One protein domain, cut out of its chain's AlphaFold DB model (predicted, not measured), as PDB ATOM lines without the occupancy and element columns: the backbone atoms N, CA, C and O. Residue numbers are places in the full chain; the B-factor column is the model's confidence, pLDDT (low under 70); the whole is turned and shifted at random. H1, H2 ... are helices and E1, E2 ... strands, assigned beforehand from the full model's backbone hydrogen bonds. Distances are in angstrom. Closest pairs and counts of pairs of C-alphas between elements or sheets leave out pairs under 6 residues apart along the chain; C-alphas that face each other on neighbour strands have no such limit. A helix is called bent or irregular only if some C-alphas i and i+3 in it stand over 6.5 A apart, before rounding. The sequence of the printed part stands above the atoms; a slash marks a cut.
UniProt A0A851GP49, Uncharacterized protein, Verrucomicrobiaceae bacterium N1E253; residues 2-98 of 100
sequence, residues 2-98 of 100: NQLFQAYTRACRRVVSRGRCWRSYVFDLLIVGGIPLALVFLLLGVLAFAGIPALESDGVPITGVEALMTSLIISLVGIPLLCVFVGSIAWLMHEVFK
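This is residues 2 to 98 of the 100 residues of an uncharacterized protein of Verrucomicrobiaceae bacterium N1E253 (UniProt A0A851GP49). Two long bent helices, H2 and H3, run side by side in opposite directions as a long pair: the arms H2b and H3a lie almost parallel in line, while at the other end H2a and H3b cross at an angle. The small strand hairpin E1 and E2 sits in the connection at the H2b and H3a end, and H1 packs on H2a at the opposite end, slanting away from the pair. The printed part has 97 residues with three named helices and two named strands, in the order H1, H2, E1, E2, H3; the sheet has the order E1 - E2 and is antiparallel, and the class is mostly helix. The whole is loose, with a radius of gyration of the C-alphas of 16.5 A, and flat, spanning 47 by 36 by 15 A.

E1, residues 55 to 57, and E2, residues 60 to 62, are antiparallel neighbours and form a hairpin, with 134 degrees between their directions. N 57 and O 60 are within hydrogen-bond range at 2.9 A, and N 62 and O 55 at 2.7 A. H2, residues 22 to 49, was assigned as one helix by its hydrogen bonds but is bent: C-alphas 32 and 35 are 6.9 A apart, and its arms H2a, residues 22 to 32, and H2b, residues 35 to 49, stand at a steep tilt of 49 degrees. The closest C-alphas of H2b and E1, those of Ala 48 and Leu 55, are 6.0 A apart. H3, residues 64 to 95, was also assigned as one helix by its hydrogen bonds and is bent: C-alphas 76 and 79 are 6.6 A apart, and its arms H3a, residues 64 to 76, and H3b, residues 79 to 95, stand at a shallow tilt of 27 degrees. The closest C-alphas of E1 and H3a, those of Leu 55 and Ala 67, are 6.9 A apart. H2b and H3a touch, with 30 pairs of C-alphas within 8 A, at a shallow tilt of 7 degrees, opposite ways; their closest C-alphas are those of Phe 49 and Gly 64, 3.9 A apart. H2a and H3b touch at a steep tilt of 46 degrees, opposite ways, closest at the C-alphas of Val 26 and Gly 87, 5.1 A. H1, residues 2 to 16, touches H2a at a steep tilt of 56 degrees, opposite ways; the closest C-alphas are those of Ala 11 and Asp 28, 4.8 A. H1 is apart from H2b, H3a and H3b. In H1, H2a, H2b, H3a and H3b every O i to N i+4 pair is within hydrogen-bond range.

E1 runs from Leu 55 to Ser 57 and E2 from Val 60 to Ile 62, three residues each. H2a measures 15.4 A from first to last C-alpha and H2b 20.9 A, ending at C-alpha 49, (10.922, 36.665, -9.525). H3a measures 18.8 A and H3b 23.9 A, ending at C-alpha 95, (-28.555, 34.981, -29.167). H1 measures 21.8 A and begins at C-alpha 2, (-15.330, 17.281, -2.424).

The two C-alphas farthest apart are those of Gly 51 and Lys 98, at 49.2 A. The printed part runs from residue 2 to 98 with no cut. The links H1 to H2, H2 to E1, E1 to E2 and E2 to H3 are tight, and no link is long. The mean pLDDT of the printed part is 84.5; the model's confidence is under 70 at residues 18 to 20 and residues 54 to 55.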
ATOM      1  N   ASN A   2     -14.286  17.633  -1.437       73.56
ATOM      2  CA  ASN A   2     -15.330  17.281  -2.424       73.56
ATOM      3  C   ASN A   2     -16.067  18.454  -3.108       73.56
ATOM      4  O   ASN A   2     -16.470  18.313  -4.257       73.56
ATOM      5  N   GLN A   3     -16.260  19.604  -2.455       82.19
ATOM      6  CA  GLN A   3     -17.147  20.650  -2.995       82.19
ATOM      7  C   GLN A   3     -16.556  21.427  -4.181       82.19
ATOM      8  O   GLN A   3     -17.268  21.691  -5.147       82.19
ATOM      9  N   LEU A   4     -15.256  21.744  -4.154       78.50
ATOM     10  CA  LEU A   4     -14.585  22.458  -5.250       78.50
ATOM     11  C   LEU A   4     -14.493  21.600  -6.515       78.50
ATOM     12  O   LEU A   4     -14.819  22.064  -7.603       78.50
ATOM     13  N   PHE A   5     -14.133  20.324  -6.368       82.44
ATOM     14  CA  PHE A   5     -14.085  19.391  -7.491       82.44
ATOM     15  C   PHE A   5     -15.480  19.141  -8.093       82.44
ATOM     16  O   PHE A   5     -15.649  19.087  -9.313       82.44
ATOM     17  N   GLN A   6     -16.517  19.067  -7.252       86.12
ATOM     18  CA  GLN A   6     -17.905  19.017  -7.719       86.12
ATOM     19  C   GLN A   6     -18.324  20.301  -8.448       86.12
ATOM     20  O   GLN A   6     -19.008  20.226  -9.466       86.12
ATOM     21  N   ALA A   7     -17.921  21.477  -7.965       82.50
ATOM     22  CA  ALA A   7     -18.203  22.743  -8.639       82.50
ATOM     23  C   ALA A   7     -17.510  22.819 -10.007       82.50
ATOM     24  O   ALA A   7     -18.161  23.163 -10.992       82.50
ATOM     25  N   TYR A   8     -16.239  22.414 -10.082       84.75
ATOM     26  CA  TYR A   8     -15.469  22.351 -11.323       84.75
ATOM     27  C   TYR A   8     -16.109  21.402 -12.340       84.75
ATOM     28  O   TYR A   8     -16.432  21.806 -13.449       84.75
ATOM     29  N   THR A   9     -16.402  20.159 -11.951       85.06
ATOM     30  CA  THR A   9     -17.035  19.180 -12.855       85.06
ATOM     31  C   THR A   9     -18.419  19.626 -13.338       85.06
ATOM     32  O   THR A   9     -18.757  19.422 -14.506       85.06
ATOM     33  N   ARG A  10     -19.220  20.282 -12.484       85.25
ATOM     34  CA  ARG A  10     -20.491  20.906 -12.894       85.25
ATOM     35  C   ARG A  10     -20.277  22.078 -13.842       85.25
ATOM     36  O   ARG A  10     -21.071  22.238 -14.762       85.25
ATOM     37  N   ALA A  11     -19.266  22.908 -13.611       81.75
ATOM     38  CA  ALA A  11     -18.915  24.002 -14.508       81.75
ATOM     39  C   ALA A  11     -18.475  23.455 -15.872       81.75
ATOM     40  O   ALA A  11     -19.038  23.878 -16.869       81.75
ATOM     41  N   CYS A  12     -17.620  22.428 -15.937       81.31
ATOM     42  CA  CYS A  12     -17.222  21.779 -17.194       81.31
ATOM     43  C   CYS A  12     -18.427  21.270 -17.993       81.31
ATOM     44  O   CYS A  12     -18.560  21.563 -19.178       81.31
ATOM     45  N   ARG A  13     -19.345  20.541 -17.340       83.19
ATOM     46  CA  ARG A  13     -20.572  20.059 -17.998       83.19
ATOM     47  C   ARG A  13     -21.467  21.199 -18.452       83.19
ATOM     48  O   ARG A  13     -22.117  21.078 -19.485       83.19
ATOM     49  N   ARG A  14     -21.517  22.282 -17.670       80.94
ATOM     50  CA  ARG A  14     -22.222  23.489 -18.068       80.94
ATOM     51  C   ARG A  14     -21.527  24.084 -19.275       80.94
ATOM     52  O   ARG A  14     -22.148  24.000 -20.309       80.94
ATOM     53  N   VAL A  15     -20.273  24.536 -19.249       76.62
ATOM     54  CA  VAL A  15     -19.576  25.142 -20.413       76.62
ATOM     55  C   VAL A  15     -19.914  24.469 -21.760       76.62
ATOM     56  O   VAL A  15     -20.215  25.178 -22.714       76.62
ATOM     57  N   VAL A  16     -19.987  23.133 -21.812       75.06
ATOM     58  CA  VAL A  16     -20.345  22.350 -23.013       75.06
ATOM     59  C   VAL A  16     -21.829  22.430 -23.441       75.06
ATOM     60  O   VAL A  16     -22.123  22.335 -24.630       75.06
ATOM     61  N   SER A  17     -22.791  22.597 -22.529       71.12
ATOM     62  CA  SER A  17     -24.213  22.733 -22.888       71.12
ATOM     63  C   SER A  17     -24.556  24.121 -23.458       71.12
ATOM     64  O   SER A  17     -24.014  25.134 -23.019       71.12
ATOM     65  N   ARG A  18     -25.454  24.173 -24.453       60.28
ATOM     66  CA  ARG A  18     -25.890  25.403 -25.153       60.28
ATOM     67  C   ARG A  18     -27.057  26.108 -24.434       60.28
ATOM     68  O   ARG A  18     -27.718  25.494 -23.600       60.28
ATOM     69  N   GLY A  19     -27.310  27.384 -24.762       60.88
ATOM     70  CA  GLY A  19     -28.509  28.130 -24.332       60.88
ATOM     71  C   GLY A  19     -28.505  28.684 -22.901       60.88
ATOM     72  O   GLY A  19     -29.487  28.536 -22.177       60.88
ATOM     73  N   ARG A  20     -27.410  29.310 -22.453       68.69
ATOM     74  CA  ARG A  20     -27.295  29.849 -21.085       68.69
ATOM     75  C   ARG A  20     -27.369  31.368 -20.993       68.69
ATOM     76  O   ARG A  20     -26.911  32.092 -21.868       68.69
ATOM     77  N   CYS A  21     -27.802  31.830 -19.820       81.62
ATOM     78  CA  CYS A  21     -27.580  33.196 -19.364       81.62
ATOM     79  C   CYS A  21     -26.077  33.531 -19.389       81.62
ATOM     80  O   CYS A  21     -25.275  32.821 -18.770       81.62
ATOM     81  N   TRP A  22     -25.730  34.638 -20.055       84.44
ATOM     82  CA  TRP A  22     -24.371  35.176 -20.193       84.44
ATOM     83  C   TRP A  22     -23.562  35.096 -18.894       84.44
ATOM     84  O   TRP A  22     -22.465  34.542 -18.866       84.44
ATOM     85  N   ARG A  23     -24.155  35.548 -17.779       86.56
ATOM     86  CA  ARG A  23     -23.485  35.594 -16.475       86.56
ATOM     87  C   ARG A  23     -23.017  34.214 -16.015       86.56
ATOM     88  O   ARG A  23     -21.884  34.071 -15.572       86.56
ATOM     89  N   SER A  24     -23.876  33.198 -16.120       86.38
ATOM     90  CA  SER A  24     -23.511  31.836 -15.703       86.38
ATOM     91  C   SER A  24     -22.396  31.270 -16.572       86.38
ATOM     92  O   SER A  24     -21.502  30.614 -16.054       86.38
ATOM     93  N   TYR A  25     -22.418  31.564 -17.873       87.44
ATOM     94  CA  TYR A  25     -21.386  31.089 -18.781       87.44
ATOM     95  C   TYR A  25     -20.015  31.713 -18.496       87.44
ATOM     96  O   TYR A  25     -19.028  30.986 -18.438       87.44
ATOM     97  N   VAL A  26     -19.955  33.020 -18.226       89.50
ATOM     98  CA  VAL A  26     -18.713  33.700 -17.816       89.50
ATOM     99  C   VAL A  26     -18.147  33.094 -16.530       89.50
ATOM    100  O   VAL A  26     -16.950  32.823 -16.456       89.50
ATOM    101  N   PHE A  27     -18.992  32.830 -15.527       89.12
ATOM    102  CA  PHE A  27     -18.543  32.181 -14.290       89.12
ATOM    103  C   PHE A  27     -18.037  30.759 -14.524       89.12
ATOM    104  O   PHE A  27     -17.011  30.378 -13.965       89.12
ATOM    105  N   ASP A  28     -18.726  29.980 -15.355       89.19
ATOM    106  CA  ASP A  28     -18.294  28.623 -15.677       89.19
ATOM    107  C   ASP A  28     -16.960  28.638 -16.458       89.19
ATOM    108  O   ASP A  28     -16.071  27.850 -16.142       89.19
ATOM    109  N   LEU A  29     -16.752  29.579 -17.391       89.50
ATOM    110  CA  LEU A  29     -15.465  29.789 -18.077       89.50
ATOM    111  C   LEU A  29     -14.342  30.153 -17.102       89.50
ATOM    112  O   LEU A  29     -13.237  29.613 -17.189       89.50
ATOM    113  N   LEU A  30     -14.632  31.041 -16.151       91.88
ATOM    114  CA  LEU A  30     -13.668  31.450 -15.142       91.88
ATOM    115  C   LEU A  30     -13.279  30.271 -14.242       91.88
ATOM    116  O   LEU A  30     -12.104  30.094 -13.956       91.88
ATOM    117  N   ILE A  31     -14.224  29.417 -13.849       90.25
ATOM    118  CA  ILE A  31     -13.936  28.227 -13.034       90.25
ATOM    119  C   ILE A  31     -13.123  27.186 -13.813       90.25
ATOM    120  O   ILE A  31     -12.207  26.581 -13.255       90.25
ATOM    121  N   VAL A  32     -13.474  26.943 -15.078       90.94
ATOM    122  CA  VAL A  32     -12.918  25.828 -15.857       90.94
ATOM    123  C   VAL A  32     -11.564  26.163 -16.467       90.94
ATOM    124  O   VAL A  32     -10.672  25.318 -16.456       90.94
ATOM    125  N   GLY A  33     -11.420  27.374 -17.005       89.06
ATOM    126  CA  GLY A  33     -10.214  27.818 -17.701       89.06
ATOM    127  C   GLY A  33      -9.521  28.984 -17.008       89.06
ATOM    128  O   GLY A  33      -8.305  28.950 -16.840       89.06
ATOM    129  N   GLY A  34     -10.283  29.985 -16.557       92.62
ATOM    130  CA  GLY A  34      -9.720  31.214 -15.994       92.62
ATOM    131  C   GLY A  34      -8.853  30.987 -14.751       92.62
ATOM    132  O   GLY A  34      -7.689  31.362 -14.737       92.62
ATOM    133  N   ILE A  35      -9.386  30.333 -13.718       91.69
ATOM    134  CA  ILE A  35      -8.680  30.079 -12.454       91.69
ATOM    135  C   ILE A  35      -7.429  29.213 -12.673       91.69
ATOM    136  O   ILE A  35      -6.367  29.609 -12.190       91.69
ATOM    137  N   PRO A  36      -7.486  28.077 -13.402       93.19
ATOM    138  CA  PRO A  36      -6.280  27.315 -13.718       93.19
ATOM    139  C   PRO A  36      -5.226  28.144 -14.453       93.19
ATOM    140  O   PRO A  36      -4.055  28.106 -14.084       93.19
ATOM    141  N   LEU A  37      -5.637  28.932 -15.451       92.19
ATOM    142  CA  LEU A  37      -4.720  29.766 -16.223       92.19
ATOM    143  C   LEU A  37      -4.082  30.859 -15.351       92.19
ATOM    144  O   LEU A  37      -2.874  31.063 -15.411       92.19
ATOM    145  N   ALA A  38      -4.865  31.507 -14.487       93.12
ATOM    146  CA  ALA A  38      -4.381  32.512 -13.542       93.12
ATOM    147  C   ALA A  38      -3.356  31.930 -12.568       93.12
ATOM    148  O   ALA A  38      -2.333  32.549 -12.289       93.12
ATOM    149  N   LEU A  39      -3.584  30.705 -12.098       93.19
ATOM    150  CA  LEU A  39      -2.638  30.025 -11.224       93.19
ATOM    151  C   LEU A  39      -1.313  29.722 -11.943       93.19
ATOM    152  O   LEU A  39      -0.250  29.899 -11.355       93.19
ATOM    153  N   VAL A  40      -1.365  29.332 -13.220       92.06
ATOM    154  CA  VAL A  40      -0.161  29.128 -14.043       92.06
ATOM    155  C   VAL A  40       0.616  30.434 -14.223       92.06
ATOM    156  O   VAL A  40       1.825  30.445 -14.005       92.06
ATOM    157  N   PHE A  41      -0.050  31.541 -14.564       89.94
ATOM    158  CA  PHE A  41       0.620  32.837 -14.721       89.94
ATOM    159  C   PHE A  41       1.254  33.328 -13.416       89.94
ATOM    160  O   PHE A  41       2.394  33.787 -13.441       89.94
ATOM    161  N   LEU A  42       0.572  33.171 -12.277       90.94
ATOM    162  CA  LEU A  42       1.149  33.479 -10.965       90.94
ATOM    163  C   LEU A  42       2.396  32.643 -10.674       90.94
ATOM    164  O   LEU A  42       3.402  33.190 -10.229       90.94
ATOM    165  N   LEU A  43       2.360  31.335 -10.947       90.88
ATOM    166  CA  LEU A  43       3.525  30.468 -10.762       90.88
ATOM    167  C   LEU A  43       4.696  30.904 -11.646       90.88
ATOM    168  O   LEU A  43       5.821  30.983 -11.162       90.88
ATOM    169  N   LEU A  44       4.440  31.242 -12.912       88.62
ATOM    170  CA  LEU A  44       5.469  31.761 -13.816       88.62
ATOM    171  C   LEU A  44       6.072  33.071 -13.296       88.62
ATOM    172  O   LEU A  44       7.294  33.206 -13.278       88.62
ATOM    173  N   GLY A  45       5.244  33.998 -12.809       88.50
ATOM    174  CA  GLY A  45       5.710  35.248 -12.208       88.50
ATOM    175  C   GLY A  45       6.569  35.037 -10.961       88.50
ATOM    176  O   GLY A  45       7.605  35.681 -10.818       88.50
ATOM    177  N   VAL A  46       6.192  34.098 -10.086       89.25
ATOM    178  CA  VAL A  46       6.987  33.723  -8.901       89.25
ATOM    179  C   VAL A  46       8.321  33.092  -9.301       89.25
ATOM    180  O   VAL A  46       9.356  33.414  -8.720       89.25
ATOM    181  N   LEU A  47       8.322  32.215 -10.305       87.69
ATOM    182  CA  LEU A  47       9.551  31.599 -10.798       87.69
ATOM    183  C   LEU A  47      10.487  32.648 -11.418       87.69
ATOM    184  O   LEU A  47      11.686  32.617 -11.144       87.69
ATOM    185  N   ALA A  48       9.967  33.585 -12.216       85.44
ATOM    186  CA  ALA A  48      10.771  34.669 -12.792       85.44
ATOM    187  C   ALA A  48      11.245  35.682 -11.748       85.44
ATOM    188  O   ALA A  48      12.353  36.206 -11.859       85.44
ATOM    189  N   PHE A  49      10.459  35.918 -10.693       85.81
ATOM    190  CA  PHE A  49      10.922  36.665  -9.525       85.81
ATOM    191  C   PHE A  49      12.150  35.989  -8.892       85.81
ATOM    192  O   PHE A  49      13.114  36.668  -8.548       85.81
ATOM    193  N   ALA A  50      12.141  34.655  -8.795       84.56
ATOM    194  CA  ALA A  50      13.266  33.856  -8.304       84.56
ATOM    195  C   ALA A  50      14.420  33.695  -9.319       84.56
ATOM    196  O   ALA A  50      15.411  33.037  -9.006       84.56
ATOM    197  N   GLY A  51      14.307  34.276 -10.521       76.38
ATOM    198  CA  GLY A  51      15.338  34.230 -11.560       76.38
ATOM    199  C   GLY A  51      15.469  32.884 -12.282       76.38
ATOM    200  O   GLY A  51      16.535  32.601 -12.820       76.38
ATOM    201  N   ILE A  52      14.428  32.040 -12.275       75.31
ATOM    202  CA  ILE A  52      14.478  30.702 -12.890       75.31
ATOM    203  C   ILE A  52      14.186  30.784 -14.409       75.31
ATOM    204  O   ILE A  52      15.095  30.524 -15.195       75.31
ATOM    205  N   PRO A  53      12.972  31.151 -14.873       72.00
ATOM    206  CA  PRO A  53      12.722  31.542 -16.253       72.00
ATOM    207  C   PRO A  53      12.947  33.048 -16.454       72.00
ATOM    208  O   PRO A  53      12.517  33.865 -15.639       72.00
ATOM    209  N   ALA A  54      13.544  33.420 -17.587       63.16
ATOM    210  CA  ALA A  54      13.430  34.779 -18.102       63.16
ATOM    211  C   ALA A  54      12.018  34.946 -18.683       63.16
ATOM    212  O   ALA A  54      11.672  34.323 -19.686       63.16
ATOM    213  N   LEU A  55      11.174  35.729 -18.010       66.25
ATOM    214  CA  LEU A  55       9.909  36.187 -18.577       66.25
ATOM    215  C   LEU A  55      10.249  37.355 -19.503       66.25
ATOM    216  O   LEU A  55      10.870  38.307 -19.058       66.25
ATOM    217  N   GLU A  56       9.886  37.289 -20.779       71.00
ATOM    218  CA  GLU A  56      10.142  38.377 -21.729       71.00
ATOM    219  C   GLU A  56       8.838  39.082 -22.097       71.00
ATOM    220  O   GLU A  56       7.813  38.439 -22.329       71.00
ATOM    221  N   SER A  57       8.885  40.411 -22.175       73.06
ATOM    222  CA  SER A  57       7.832  41.235 -22.771       73.06
ATOM    223  C   SER A  57       8.470  42.169 -23.780       73.06
ATOM    224  O   SER A  57       9.413  42.880 -23.444       73.06
ATOM    225  N   ASP A  58       7.980  42.150 -25.019       76.25
ATOM    226  CA  ASP A  58       8.507  42.966 -26.124       76.25
ATOM    227  C   ASP A  58      10.032  42.845 -26.318       76.25
ATOM    228  O   ASP A  58      10.717  43.798 -26.682       76.25
ATOM    229  N   GLY A  59      10.578  41.650 -26.061       76.50
ATOM    230  CA  GLY A  59      12.014  41.366 -26.153       76.50
ATOM    231  C   GLY A  59      12.851  41.896 -24.983       76.50
ATOM    232  O   GLY A  59      14.074  41.787 -25.017       76.50
ATOM    233  N   VAL A  60      12.219  42.454 -23.945       76.31
ATOM    234  CA  VAL A  60      12.883  42.881 -22.711       76.31
ATOM    235  C   VAL A  60      12.656  41.827 -21.624       76.31
ATOM    236  O   VAL A  60      11.503  41.484 -21.341       76.31
ATOM    237  N   PRO A  61      13.721  41.309 -20.987       75.12
ATOM    238  CA  PRO A  61      13.577  40.395 -19.867       75.12
ATOM    239  C   PRO A  61      13.002  41.141 -18.661       75.12
ATOM    240  O   PRO A  61      13.602  42.074 -18.131       75.12
ATOM    241  N   ILE A  62      11.843  40.687 -18.204       76.81
ATOM    242  CA  ILE A  62      11.209  41.099 -16.963       76.81
ATOM    243  C   ILE A  62      11.614  40.103 -15.876       76.81
ATOM    244  O   ILE A  62      11.338  38.904 -15.955       76.81
ATOM    245  N   THR A  63      12.253  40.606 -14.826       77.19
ATOM    246  CA  THR A  63      12.679  39.806 -13.671       77.19
ATOM    247  C   THR A  63      12.304  40.503 -12.367       77.19
ATOM    248  O   THR A  63      11.854  41.650 -12.356       77.19
ATOM    249  N   GLY A  64      12.445  39.796 -11.245       80.44
ATOM    250  CA  GLY A  64      12.190  40.374  -9.929       80.44
ATOM    251  C   GLY A  64      10.747  40.859  -9.760       80.44
ATOM    252  O   GLY A  64       9.794  40.211 -10.201       80.44
ATOM    253  N   VAL A  65      10.572  41.986  -9.063       85.12
ATOM    254  CA  VAL A  65       9.254  42.501  -8.645       85.12
ATOM    255  C   VAL A  65       8.344  42.803  -9.840       85.12
ATOM    256  O   VAL A  65       7.141  42.565  -9.762       85.12
ATOM    257  N   GLU A  66       8.899  43.273 -10.956       85.31
ATOM    258  CA  GLU A  66       8.126  43.600 -12.159       85.31
ATOM    259  C   GLU A  66       7.466  42.363 -12.780       85.31
ATOM    260  O   GLU A  66       6.304  42.424 -13.191       85.31
ATOM    261  N   ALA A  67       8.151  41.214 -12.776       84.88
ATOM    262  CA  ALA A  67       7.596  39.955 -13.278       84.88
ATOM    263  C   ALA A  67       6.421  39.490 -12.407       84.88
ATOM    264  O   ALA A  67       5.368  39.090 -12.913       84.88
ATOM    265  N   LEU A  68       6.571  39.616 -11.086       87.44
ATOM    266  CA  LEU A  68       5.520  39.274 -10.134       87.44
ATOM    267  C   LEU A  68       4.303  40.197 -10.290       87.44
ATOM    268  O   LEU A  68       3.177  39.709 -10.387       87.44
ATOM    269  N   MET A  69       4.513  41.511 -10.392       89.31
ATOM    270  CA  MET A  69       3.432  42.485 -10.584       89.31
ATOM    271  C   MET A  69       2.691  42.269 -11.902       89.31
ATOM    272  O   MET A  69       1.460  42.244 -11.920       89.31
ATOM    273  N   THR A  70       3.424  42.030 -12.989       89.19
ATOM    274  CA  THR A  70       2.839  41.716 -14.297       89.19
ATOM    275  C   THR A  70       1.980  40.452 -14.219       89.19
ATOM    276  O   THR A  70       0.827  40.452 -14.652       89.19
ATOM    277  N   SER A  71       2.488  39.391 -13.585       91.12
ATOM    278  CA  SER A  71       1.735  38.144 -13.418       91.12
ATOM    279  C   SER A  71       0.466  38.311 -12.576       91.12
ATOM    280  O   SER A  71      -0.569  37.729 -12.909       91.12
ATOM    281  N   LEU A  72       0.504  39.143 -11.528       92.56
ATOM    282  CA  LEU A  72      -0.652  39.459 -10.688       92.56
ATOM    283  C   LEU A  72      -1.725  40.207 -11.480       92.56
ATOM    284  O   LEU A  72      -2.898  39.843 -11.404       92.56
ATOM    285  N   ILE A  73      -1.333  41.208 -12.274       94.00
ATOM    286  CA  ILE A  73      -2.257  41.978 -13.116       94.00
ATOM    287  C   ILE A  73      -2.928  41.063 -14.145       94.00
ATOM    288  O   ILE A  73      -4.155  41.069 -14.272       94.00
ATOM    289  N   ILE A  74      -2.152  40.225 -14.841       92.19
ATOM    290  CA  ILE A  74      -2.699  39.258 -15.804       92.19
ATOM    291  C   ILE A  74      -3.687  38.319 -15.107       92.19
ATOM    292  O   ILE A  74      -4.790  38.101 -15.600       92.19
ATOM    293  N   SER A  75      -3.324  37.804 -13.937       93.50
ATOM    294  CA  SER A  75      -4.101  36.775 -13.246       93.50
ATOM    295  C   SER A  75      -5.390  37.301 -12.618       93.50
ATOM    296  O   SER A  75      -6.424  36.640 -12.695       93.50
ATOM    297  N   LEU A  76      -5.347  38.490 -12.012       92.50
ATOM    298  CA  LEU A  76      -6.478  39.076 -11.284       92.50
ATOM    299  C   LEU A  76      -7.380  39.948 -12.156       92.50
ATOM    300  O   LEU A  76      -8.548  40.128 -11.821       92.50
ATOM    301  N   VAL A  77      -6.854  40.503 -13.248       94.38
ATOM    302  CA  VAL A  77      -7.585  41.454 -14.094       94.38
ATOM    303  C   VAL A  77      -7.680  40.944 -15.524       94.38
ATOM    304  O   VAL A  77      -8.783  40.816 -16.053       94.38
ATOM    305  N   GLY A  78      -6.545  40.591 -16.132       93.44
ATOM    306  CA  GLY A  78      -6.486  40.168 -17.532       93.44
ATOM    307  C   GLY A  78      -7.359  38.948 -17.821       93.44
ATOM    308  O   GLY A  78      -8.236  38.996 -18.679       93.44
ATOM    309  N   ILE A  79      -7.176  37.865 -17.070       94.50
ATOM    310  CA  ILE A  79      -7.887  36.602 -17.289       94.50
ATOM    311  C   ILE A  79      -9.393  36.719 -17.008       94.50
ATOM    312  O   ILE A  79     -10.175  36.244 -17.838       94.50
ATOM    313  N   PRO A  80      -9.851  37.369 -15.919       93.88
ATOM    314  CA  PRO A  80     -11.274  37.647 -15.737       93.88
ATOM    315  C   PRO A  80     -11.889  38.462 -16.879       93.88
ATOM    316  O   PRO A  80     -12.960  38.097 -17.367       93.88
ATOM    317  N   LEU A  81     -11.205  39.508 -17.360       94.81
ATOM    318  CA  LEU A  81     -11.660  40.288 -18.517       94.81
ATOM    319  C   LEU A  81     -11.742  39.432 -19.786       94.81
ATOM    320  O   LEU A  81     -12.711  39.536 -20.535       94.81
ATOM    321  N   LEU A  82     -10.774  38.544 -20.002       93.88
ATOM    322  CA  LEU A  82     -10.751  37.630 -21.143       93.88
ATOM    323  C   LEU A  82     -11.934  36.648 -21.092       93.88
ATOM    324  O   LEU A  82     -12.609  36.436 -22.099       93.88
ATOM    325  N   CYS A  83     -12.261  36.120 -19.909       92.12
ATOM    326  CA  CYS A  83     -13.440  35.270 -19.704       92.12
ATOM    327  C   CYS A  83     -14.750  36.026 -19.979       92.12
ATOM    328  O   CYS A  83     -15.658  35.481 -20.607       92.12
ATOM    329  N   VAL A  84     -14.844  37.285 -19.535       93.00
ATOM    330  CA  VAL A  84     -15.983  38.168 -19.824       93.00
ATOM    331  C   VAL A  84     -16.111  38.404 -21.327       93.00
ATOM    332  O   VAL A  84     -17.204  38.273 -21.877       93.00
ATOM    333  N   PHE A  85     -15.009  38.713 -22.004       93.19
ATOM    334  CA  PHE A  85     -14.984  38.977 -23.438       93.19
ATOM    335  C   PHE A  85     -15.431  37.754 -24.248       93.19
ATOM    336  O   PHE A  85     -16.389  37.837 -25.017       93.19
ATOM    337  N   VAL A  86     -14.816  36.593 -24.006       90.75
ATOM    338  CA  VAL A  86     -15.173  35.330 -24.673       90.75
ATOM    339  C   VAL A  86     -16.622  34.941 -24.377       90.75
ATOM    340  O   VAL A  86     -17.359  34.563 -25.286       90.75
ATOM    341  N   GLY A  87     -17.063  35.078 -23.124       88.56
ATOM    342  CA  GLY A  87     -18.447  34.805 -22.744       88.56
ATOM    343  C   GLY A  87     -19.453  35.732 -23.433       88.56
ATOM    344  O   GLY A  87     -20.531  35.286 -23.821       88.56
ATOM    345  N   SER A  88     -19.086  36.999 -23.638       89.44
ATOM    346  CA  SER A  88     -19.904  37.988 -24.348       89.44
ATOM    347  C   SER A  88     -20.014  37.674 -25.835       89.44
ATOM    348  O   SER A  88     -21.117  37.709 -26.371       89.44
ATOM    349  N   ILE A  89     -18.907  37.300 -26.488       88.88
ATOM    350  CA  ILE A  89     -18.920  36.884 -27.899       88.88
ATOM    351  C   ILE A  89     -19.771  35.632 -28.077       88.88
ATOM    352  O   ILE A  89     -20.651  35.615 -28.930       88.88
ATOM    353  N   ALA A  90     -19.559  34.601 -27.258       85.06
ATOM    354  CA  ALA A  90     -20.331  33.365 -27.352       85.06
ATOM    355  C   ALA A  90     -21.835  33.617 -27.167       85.06
ATOM    356  O   ALA A  90     -22.655  33.062 -27.896       85.06
ATOM    357  N   TRP A  91     -22.197  34.490 -26.222       85.25
ATOM    358  CA  TRP A  91     -23.584  34.894 -26.026       85.25
ATOM    359  C   TRP A  91     -24.137  35.655 -27.237       85.25
ATOM    360  O   TRP A  91     -25.214  35.317 -27.716       85.25
ATOM    361  N   LEU A  92     -23.390  36.622 -27.780       85.25
ATOM    362  CA  LEU A  92     -23.781  37.375 -28.975       85.25
ATOM    363  C   LEU A  92     -23.994  36.444 -30.180       85.25
ATOM    364  O   LEU A  92     -25.000  36.548 -30.877       85.25
ATOM    365  N   MET A  93     -23.070  35.509 -30.414       83.62
ATOM    366  CA  MET A  93     -23.156  34.546 -31.516       83.62
ATOM    367  C   MET A  93     -24.381  33.635 -31.399       83.62
ATOM    368  O   MET A  93     -25.047  33.371 -32.400       83.62
ATOM    369  N   HIS A  94     -24.707  33.200 -30.184       79.62
ATOM    370  CA  HIS A  94     -25.857  32.338 -29.941       79.62
ATOM    371  C   HIS A  94     -27.189  33.105 -30.006       79.62
ATOM    372  O   HIS A  94     -28.125  32.656 -30.663       79.62
ATOM    373  N   GLU A  95     -27.286  34.262 -29.345       77.94
ATOM    374  CA  GLU A  95     -28.555  34.981 -29.167       77.94
ATOM    375  C   GLU A  95     -28.907  35.875 -30.362       77.94
ATOM    376  O   GLU A  95     -30.057  35.920 -30.796       77.94
ATOM    377  N   VAL A  96     -27.914  36.575 -30.919       76.38
ATOM    378  CA  VAL A  96     -28.124  37.529 -32.018       76.38
ATOM    379  C   VAL A  96     -28.009  36.827 -33.363       76.38
ATOM    380  O   VAL A  96     -28.872  36.983 -34.225       76.38
ATOM    381  N   PHE A  97     -26.955  36.030 -33.545       78.75
ATOM    382  CA  PHE A  97     -26.659  35.425 -34.843       78.75
ATOM    383  C   PHE A  97     -27.249  34.023 -35.028       78.75
ATOM    384  O   PHE A  97     -27.184  33.496 -36.137       78.75
ATOM    385  N   LYS A  98     -27.842  33.424 -33.979       75.12
ATOM    386  CA  LYS A  98     -28.387  32.051 -33.986       75.12
ATOM    387  C   LYS A  98     -27.406  31.024 -34.565       75.12
ATOM    388  O   LYS A  98     -27.823  30.025 -35.155       75.12
TER     389      LYS A  98